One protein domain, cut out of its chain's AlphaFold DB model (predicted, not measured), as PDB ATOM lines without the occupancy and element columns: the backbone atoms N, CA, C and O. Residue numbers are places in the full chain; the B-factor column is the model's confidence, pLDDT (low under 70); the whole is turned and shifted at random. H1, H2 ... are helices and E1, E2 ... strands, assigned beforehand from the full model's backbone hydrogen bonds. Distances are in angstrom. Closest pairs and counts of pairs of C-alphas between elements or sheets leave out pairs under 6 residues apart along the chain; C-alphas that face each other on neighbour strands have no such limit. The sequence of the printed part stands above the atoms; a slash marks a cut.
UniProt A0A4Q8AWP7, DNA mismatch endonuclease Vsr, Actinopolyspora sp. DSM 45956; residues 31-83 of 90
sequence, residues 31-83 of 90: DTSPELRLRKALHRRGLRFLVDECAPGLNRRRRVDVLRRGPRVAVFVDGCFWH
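Overview. This is residues 31 to 83 of the 90 residues of the protein "DNA mismatch endonuclease Vsr" of Actinopolyspora sp. DSM 45956 (UniProt A0A4Q8AWP7). A small, strongly twisted sheet of three strands, E1, E2 and E3, has one longer helix, H1, standing loosely over it and only grazing it. Past E3, residues 76 to 79 lead away from the sheet to H2, a short helix at the far end of the printed part. There are 53 residues printed, with two named helices and three named strands in the order H1 E1 E2 E3 H2; the sheet runs E1 - E2 - E3, all antiparallel, and the class is mixed. The whole is only just compact, close to loose, with a radius of gyration of the C-alphas of 11.4 A, and flat, spanning 31 by 29 by 14 A.

Arrangement. Look first at E2, residues 63 to 68, the inner strand. Its antiparallel neighbour E1, residues 50 to 54, forms a hairpin with it, at 123 degrees between directions; find N 50 and O 67 within hydrogen-bond range at 2.8 A. On E2 and E3, residues 73 to 75, a second hairpin at 138 degrees, find N 68 and O 73 at 2.8 A. The three strands form a meander, each the antiparallel neighbour of the one before. H1, residues 33 to 44, only grazes the sheet with its residues 35 to 42; its closest C-alphas to E2 are those of Glu 35 and Asp 65, 7.4 A apart. H2, residues 80 to 83, is not on the sheet and is apart from H1. In H1 every O i to N i+4 pair is within hydrogen-bond range; H2 is too short for such a pair.

Along the chain. Find C-alpha 33 at (28.149, -24.888, -0.643); from there H1 runs 16.5 A to C-alpha 44. E1 measures 9.3 A, E2 12.7 A, E3 6.6 A and H2 5.1 A, ending at C-alpha 83, (15.944, -29.407, 9.534).

Size, cuts and confidence. The C-alphas of Gly 70 and Phe 81, 31.9 A apart, are the two farthest apart. The printed part has no cut, none of its links is long, and no printed residue is under 70 in pLDDT.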
ATOM      1  N   ASP A  31      26.695 -31.841  -3.080       93.38
ATOM      2  CA  ASP A  31      27.636 -30.829  -3.533       93.38
ATOM      3  C   ASP A  31      27.175 -29.400  -3.213       93.38
ATOM      4  O   ASP A  31      27.537 -28.442  -3.895       93.38
ATOM      5  N   THR A  32      26.421 -29.248  -2.121       93.44
ATOM      6  CA  THR A  32      26.022 -27.935  -1.614       93.44
ATOM      7  C   THR A  32      27.245 -27.123  -1.168       93.44
ATOM      8  O   THR A  32      28.317 -27.653  -0.854       93.44
ATOM      9  N   SER A  33      27.099 -25.796  -1.127       93.19
ATOM     10  CA  SER A  33      28.149 -24.888  -0.643       93.19
ATOM     11  C   SER A  33      28.730 -25.289   0.731       93.19
ATOM     12  O   SER A  33      29.961 -25.391   0.832       93.19
ATOM     13  N   PRO A  34      27.921 -25.584   1.777       94.25
ATOM     14  CA  PRO A  34      28.456 -26.033   3.064       94.25
ATOM     15  C   PRO A  34      29.182 -27.385   2.979       94.25
ATOM     16  O   PRO A  34      30.282 -27.502   3.525       94.25
ATOM     17  N   GLU A  35      28.663 -28.368   2.231       95.81
ATOM     18  CA  GLU A  35      29.353 -29.649   2.013       95.81
ATOM     19  C   GLU A  35      30.719 -29.454   1.340       95.81
ATOM     20  O   GLU A  35      31.723 -30.048   1.741       95.81
ATOM     21  N   LEU A  36      30.790 -28.621   0.296       96.44
ATOM     22  CA  LEU A  36      32.040 -28.305  -0.400       96.44
ATOM     23  C   LEU A  36      33.037 -27.607   0.532       96.44
ATOM     24  O   LEU A  36      34.225 -27.942   0.515       96.44
ATOM     25  N   ARG A  37      32.577 -26.661   1.360       97.62
ATOM     26  CA  ARG A  37      33.412 -25.979   2.364       97.62
ATOM     27  C   ARG A  37      34.008 -26.970   3.358       97.62
ATOM     28  O   ARG A  37      35.218 -26.933   3.591       97.62
ATOM     29  N   LEU A  38      33.186 -27.873   3.894       97.12
ATOM     30  CA  LEU A  38      33.631 -28.915   4.815       97.12
ATOM     31  C   LEU A  38      34.667 -29.831   4.153       97.12
ATOM     32  O   LEU A  38      35.757 -30.018   4.692       97.12
ATOM     33  N   ARG A  39      34.377 -30.345   2.953       97.31
ATOM     34  CA  ARG A  39      35.291 -31.233   2.215       97.31
ATOM     35  C   ARG A  39      36.637 -30.576   1.931       97.31
ATOM     36  O   ARG A  39      37.676 -31.194   2.158       97.31
ATOM     37  N   LYS A  40      36.637 -29.309   1.500       97.94
ATOM     38  CA  LYS A  40      37.867 -28.524   1.302       97.94
ATOM     39  C   LYS A  40      38.660 -28.388   2.603       97.94
ATOM     40  O   LYS A  40      39.872 -28.592   2.593       97.94
ATOM     41  N   ALA A  41      37.998 -28.084   3.720       98.12
ATOM     42  CA  ALA A  41      38.653 -27.957   5.022       98.12
ATOM     43  C   ALA A  41      39.263 -29.285   5.504       98.12
ATOM     44  O   ALA A  41      40.405 -29.307   5.962       98.12
ATOM     45  N   LEU A  42      38.540 -30.398   5.354       96.81
ATOM     46  CA  LEU A  42      39.033 -31.734   5.694       96.81
ATOM     47  C   LEU A  42      40.228 -32.135   4.821       96.81
ATOM     48  O   LEU A  42      41.245 -32.588   5.345       96.81
ATOM     49  N   HIS A  43      40.139 -31.906   3.509       96.81
ATOM     50  CA  HIS A  43      41.224 -32.205   2.575       96.81
ATOM     51  C   HIS A  43      42.491 -31.398   2.892       96.81
ATOM     52  O   HIS A  43      43.584 -31.958   2.921       96.81
ATOM     53  N   ARG A  44      42.353 -30.100   3.202       98.12
ATOM     54  CA  ARG A  44      43.473 -29.240   3.629       98.12
ATOM     55  C   ARG A  44      44.160 -29.728   4.906       98.12
ATOM     56  O   ARG A  44      45.334 -29.444   5.096       98.12
ATOM     57  N   ARG A  45      43.446 -30.461   5.763       96.88
ATOM     58  CA  ARG A  45      43.984 -31.097   6.976       96.88
ATOM     59  C   ARG A  45      44.574 -32.491   6.717       96.88
ATOM     60  O   ARG A  45      44.855 -33.214   7.664       96.88
ATOM     61  N   GLY A  46      44.711 -32.906   5.455       96.81
ATOM     62  CA  GLY A  46      45.238 -34.222   5.079       96.81
ATOM     63  C   GLY A  46      44.268 -35.383   5.327       96.81
ATOM     64  O   GLY A  46      44.648 -36.546   5.202       96.81
ATOM     65  N   LEU A  47      43.004 -35.104   5.664       96.06
ATOM     66  CA  LEU A  47      42.025 -36.146   5.949       96.06
ATOM     67  C   LEU A  47      41.435 -36.695   4.649       96.06
ATOM     68  O   LEU A  47      40.903 -35.956   3.820       96.06
ATOM     69  N   ARG A  48      41.487 -38.021   4.496       94.94
ATOM     70  CA  ARG A  48      40.768 -38.755   3.449       94.94
ATOM     71  C   ARG A  48      39.391 -39.186   3.951       94.94
ATOM     72  O   ARG A  48      39.234 -39.557   5.120       94.94
ATOM     73  N   PHE A  49      38.413 -39.136   3.057       96.38
ATOM     74  CA  PHE A  49      37.013 -39.447   3.321       96.38
ATOM     75  C   PHE A  49      36.311 -39.882   2.029       96.38
ATOM     76  O   PHE A  49      36.774 -39.573   0.932       96.38
ATOM     77  N   LEU A  50      35.200 -40.599   2.175       95.69
ATOM     78  CA  LEU A  50      34.258 -40.910   1.100       95.69
ATOM     79  C   LEU A  50      33.119 -39.887   1.150       95.69
ATOM     80  O   LEU A  50      32.814 -39.366   2.223       95.69
ATOM     81  N   VAL A  51      32.520 -39.592   0.002       95.69
ATOM     82  CA  VAL A  51      31.461 -38.585  -0.135       95.69
ATOM     83  C   VAL A  51      30.165 -39.277  -0.513       95.69
ATOM     84  O   VAL A  51      30.186 -40.085  -1.439       95.69
ATOM     85  N   ASP A  52      29.063 -38.914   0.150       93.94
ATOM     86  CA  ASP A  52      27.712 -39.363  -0.213       93.94
ATOM     87  C   ASP A  52      27.627 -40.901  -0.333       93.94
ATOM     88  O   ASP A  52      27.138 -41.452  -1.320       93.94
ATOM     89  N   GLU A  53      28.147 -41.598   0.681       93.44
ATOM     90  CA  GLU A  53      28.356 -43.052   0.689       93.44
ATOM     91  C   GLU A  53      27.518 -43.732   1.781       93.44
ATOM     92  O   GLU A  53      27.132 -43.110   2.769       93.44
ATOM     93  N   CYS A  54      27.220 -45.024   1.633       91.62
ATOM     94  CA  CYS A  54      26.527 -45.784   2.670       91.62
ATOM     95  C   CYS A  54      27.521 -46.252   3.743       91.62
ATOM     96  O   CYS A  54      28.526 -46.904   3.438       91.62
ATOM     97  N   ALA A  55      27.239 -45.969   5.018       85.12
ATOM     98  CA  ALA A  55      28.040 -46.543   6.096       85.12
ATOM     99  C   ALA A  55      27.800 -48.067   6.193       85.12
ATOM    100  O   ALA A  55      26.682 -48.528   5.934       85.12
ATOM    101  N   PRO A  56      28.816 -48.868   6.568       83.56
ATOM    102  CA  PRO A  56      28.642 -50.303   6.786       83.56
ATOM    103  C   PRO A  56      27.514 -50.589   7.788       83.56
ATOM    104  O   PRO A  56      27.439 -49.946   8.831       83.56
ATOM    105  N   GLY A  57      26.636 -51.545   7.472       81.88
ATOM    106  CA  GLY A  57      25.488 -51.901   8.317       81.88
ATOM    107  C   GLY A  57      24.250 -51.010   8.148       81.88
ATOM    108  O   GLY A  57      23.198 -51.328   8.699       81.88
ATOM    109  N   LEU A  58      24.328 -49.932   7.359       75.81
ATOM    110  CA  LEU A  58      23.158 -49.159   6.943       75.81
ATOM    111  C   LEU A  58      22.593 -49.679   5.615       75.81
ATOM    112  O   LEU A  58      23.290 -50.294   4.808       75.81
ATOM    113  N   ASN A  59      21.302 -49.428   5.377       80.00
ATOM    114  CA  ASN A  59      20.705 -49.688   4.070       80.00
ATOM    115  C   ASN A  59      21.132 -48.603   3.065       80.00
ATOM    116  O   ASN A  59      21.427 -47.470   3.441       80.00
ATOM    117  N   ARG A  60      21.077 -48.915   1.762       76.94
ATOM    118  CA  ARG A  60      21.472 -47.985   0.679       76.94
ATOM    119  C   ARG A  60      20.704 -46.652   0.667       76.94
ATOM    120  O   ARG A  60      21.095 -45.738  -0.053       76.94
ATOM    121  N   ARG A  61      19.609 -46.543   1.432       80.25
ATOM    122  CA  ARG A  61      18.813 -45.314   1.568       80.25
ATOM    123  C   ARG A  61      19.401 -44.334   2.591       80.25
ATOM    124  O   ARG A  61      19.032 -43.170   2.560       80.25
ATOM    125  N   ARG A  62      20.303 -44.772   3.474       83.69
ATOM    126  CA  ARG A  62      20.933 -43.941   4.512       83.69
ATOM    127  C   ARG A  62      22.374 -43.629   4.124       83.69
ATOM    128  O   ARG A  62      23.310 -44.341   4.487       83.69
ATOM    129  N   ARG A  63      22.511 -42.582   3.319       90.94
ATOM    130  CA  ARG A  63      23.783 -42.075   2.796       90.94
ATOM    131  C   ARG A  63      24.301 -40.996   3.738       90.94
ATOM    132  O   ARG A  63      23.502 -40.221   4.251       90.94
ATOM    133  N   VAL A  64      25.606 -40.975   3.976       93.81
ATOM    134  CA  VAL A  64      26.271 -39.947   4.787       93.81
ATOM    135  C   VAL A  64      27.033 -38.998   3.869       93.81
ATOM    136  O   VAL A  64      27.634 -39.448   2.891       93.81
ATOM    137  N   ASP A  65      27.061 -37.708   4.189       95.00
ATOM    138  CA  ASP A  65      27.701 -36.708   3.324       95.00
ATOM    139  C   ASP A  65      29.218 -36.877   3.302       95.00
ATOM    140  O   ASP A  65      29.849 -36.811   2.243       95.00
ATOM    141  N   VAL A  66      29.805 -37.159   4.469       96.31
ATOM    142  CA  VAL A  66      31.230 -37.463   4.617       96.31
ATOM    143  C   VAL A  66      31.414 -38.688   5.511       96.31
ATOM    144  O   VAL A  66      31.072 -38.677   6.694       96.31
ATOM    145  N   LEU A  67      32.026 -39.741   4.963       95.94
ATOM    146  CA  LEU A  67      32.335 -40.979   5.681       95.94
ATOM    147  C   LEU A  67      33.840 -41.163   5.860       95.94
ATOM    148  O   LEU A  67      34.609 -41.170   4.894       95.94
ATOM    149  N   ARG A  68      34.264 -41.451   7.088       94.25
ATOM    150  CA  ARG A  68      35.615 -41.927   7.389       94.25
ATOM    151  C   ARG A  68      35.562 -43.314   8.019       94.25
ATOM    152  O   ARG A  68      35.261 -43.457   9.199       94.25
ATOM    153  N   ARG A  69      35.923 -44.337   7.234       89.69
ATOM    154  CA  ARG A  69      35.875 -45.748   7.661       89.69
ATOM    155  C   ARG A  69      36.856 -46.077   8.791       89.69
ATOM    156  O   ARG A  69      36.446 -46.689   9.765       89.69
ATOM    157  N   GLY A  70      38.114 -45.636   8.685       88.69
ATOM    158  CA  GLY A  70      39.159 -45.901   9.688       88.69
ATOM    159  C   GLY A  70      38.778 -45.454  11.108       88.69
ATOM    160  O   GLY A  70      38.648 -46.302  11.983       88.69
ATOM    161  N   PRO A  71      38.523 -44.153  11.340       92.56
ATOM    162  CA  PRO A  71      38.102 -43.651  12.648       92.56
ATOM    163  C   PRO A  71      36.613 -43.894  12.955       92.56
ATOM    164  O   PRO A  71      36.148 -43.461  14.000       92.56
ATOM    165  N   ARG A  72      35.859 -44.542  12.053       92.50
ATOM    166  CA  ARG A  72      34.417 -44.820  12.194       92.50
ATOM    167  C   ARG A  72      33.573 -43.566  12.460       92.50
ATOM    168  O   ARG A  72      32.712 -43.559  13.331       92.50
ATOM    169  N   VAL A  73      33.813 -42.513  11.679       93.88
ATOM    170  CA  VAL A  73      33.087 -41.237  11.788       93.88
ATOM    171  C   VAL A  73      32.205 -41.033  10.560       93.88
ATOM    172  O   VAL A  73      32.692 -41.102   9.428       93.88
ATOM    173  N   ALA A  74      30.927 -40.750  10.796       94.06
ATOM    174  CA  ALA A  74      29.968 -40.295   9.797       94.06
ATOM    175  C   ALA A  74      29.563 -38.853  10.116       94.06
ATOM    176  O   ALA A  74      29.296 -38.534  11.272       94.06
ATOM    177  N   VAL A  75      29.544 -37.994   9.100       94.69
ATOM    178  CA  VAL A  75      29.158 -36.586   9.234       94.69
ATOM    179  C   VAL A  75      28.003 -36.299   8.284       94.69
ATOM    180  O   VAL A  75      28.077 -36.664   7.107       94.69
ATOM    181  N   PHE A  76      26.981 -35.633   8.816       93.56
ATOM    182  CA  PHE A  76      25.831 -35.108   8.088       93.56
ATOM    183  C   PHE A  76      25.898 -33.577   8.064       93.56
ATOM    184  O   PHE A  76      26.315 -32.960   9.049       93.56
ATOM    185  N   VAL A  77      25.551 -32.974   6.932       93.88
ATOM    186  CA  VAL A  77      25.549 -31.528   6.695       93.88
ATOM    187  C   VAL A  77      24.112 -31.085   6.453       93.88
ATOM    188  O   VAL A  77      23.666 -30.924   5.319       93.88
ATOM    189  N   ASP A  78      23.396 -30.872   7.550       91.50
ATOM    190  CA  ASP A  78      21.973 -30.559   7.519       91.50
ATOM    191  C   ASP A  78      21.731 -29.061   7.283       91.50
ATOM    192  O   ASP A  78      22.265 -28.190   7.975       91.50
ATOM    193  N   GLY A  79      20.912 -28.746   6.278       89.38
ATOM    194  CA  GLY A  79      20.506 -27.374   5.987       89.38
ATOM    195  C   GLY A  79      19.404 -26.898   6.933       89.38
ATOM    196  O   GLY A  79      18.374 -27.558   7.053       89.38
ATOM    197  N   CYS A  80      19.575 -25.718   7.536       91.31
ATOM    198  CA  CYS A  80      18.616 -25.157   8.498       91.31
ATOM    199  C   CYS A  80      17.170 -25.109   7.985       91.31
ATOM    200  O   CYS A  80      16.269 -25.458   8.734       91.31
ATOM    201  N   PHE A  81      16.943 -24.762   6.713       88.88
ATOM    202  CA  PHE A  81      15.594 -24.711   6.131       88.88
ATOM    203  C   PHE A  81      14.857 -26.061   6.184       88.88
ATOM    204  O   PHE A  81      13.660 -26.103   6.429       88.88
ATOM    205  N   TRP A  82      15.565 -27.175   5.969       88.06
ATOM    206  CA  TRP A  82      14.957 -28.513   5.938       88.06
ATOM    207  C   TRP A  82      14.881 -29.165   7.318       88.06
ATOM    208  O   TRP A  82      14.031 -30.021   7.546       88.06
ATOM    209  N   HIS A  83      15.777 -28.774   8.226       90.12
ATOM    210  CA  HIS A  83      15.944 -29.407   9.534       90.12
ATOM    211  C   HIS A  83      15.546 -28.511  10.711       90.12
ATOM    212  O   HIS A  83      15.707 -28.935  11.849       90.12
TER     213      HIS A  83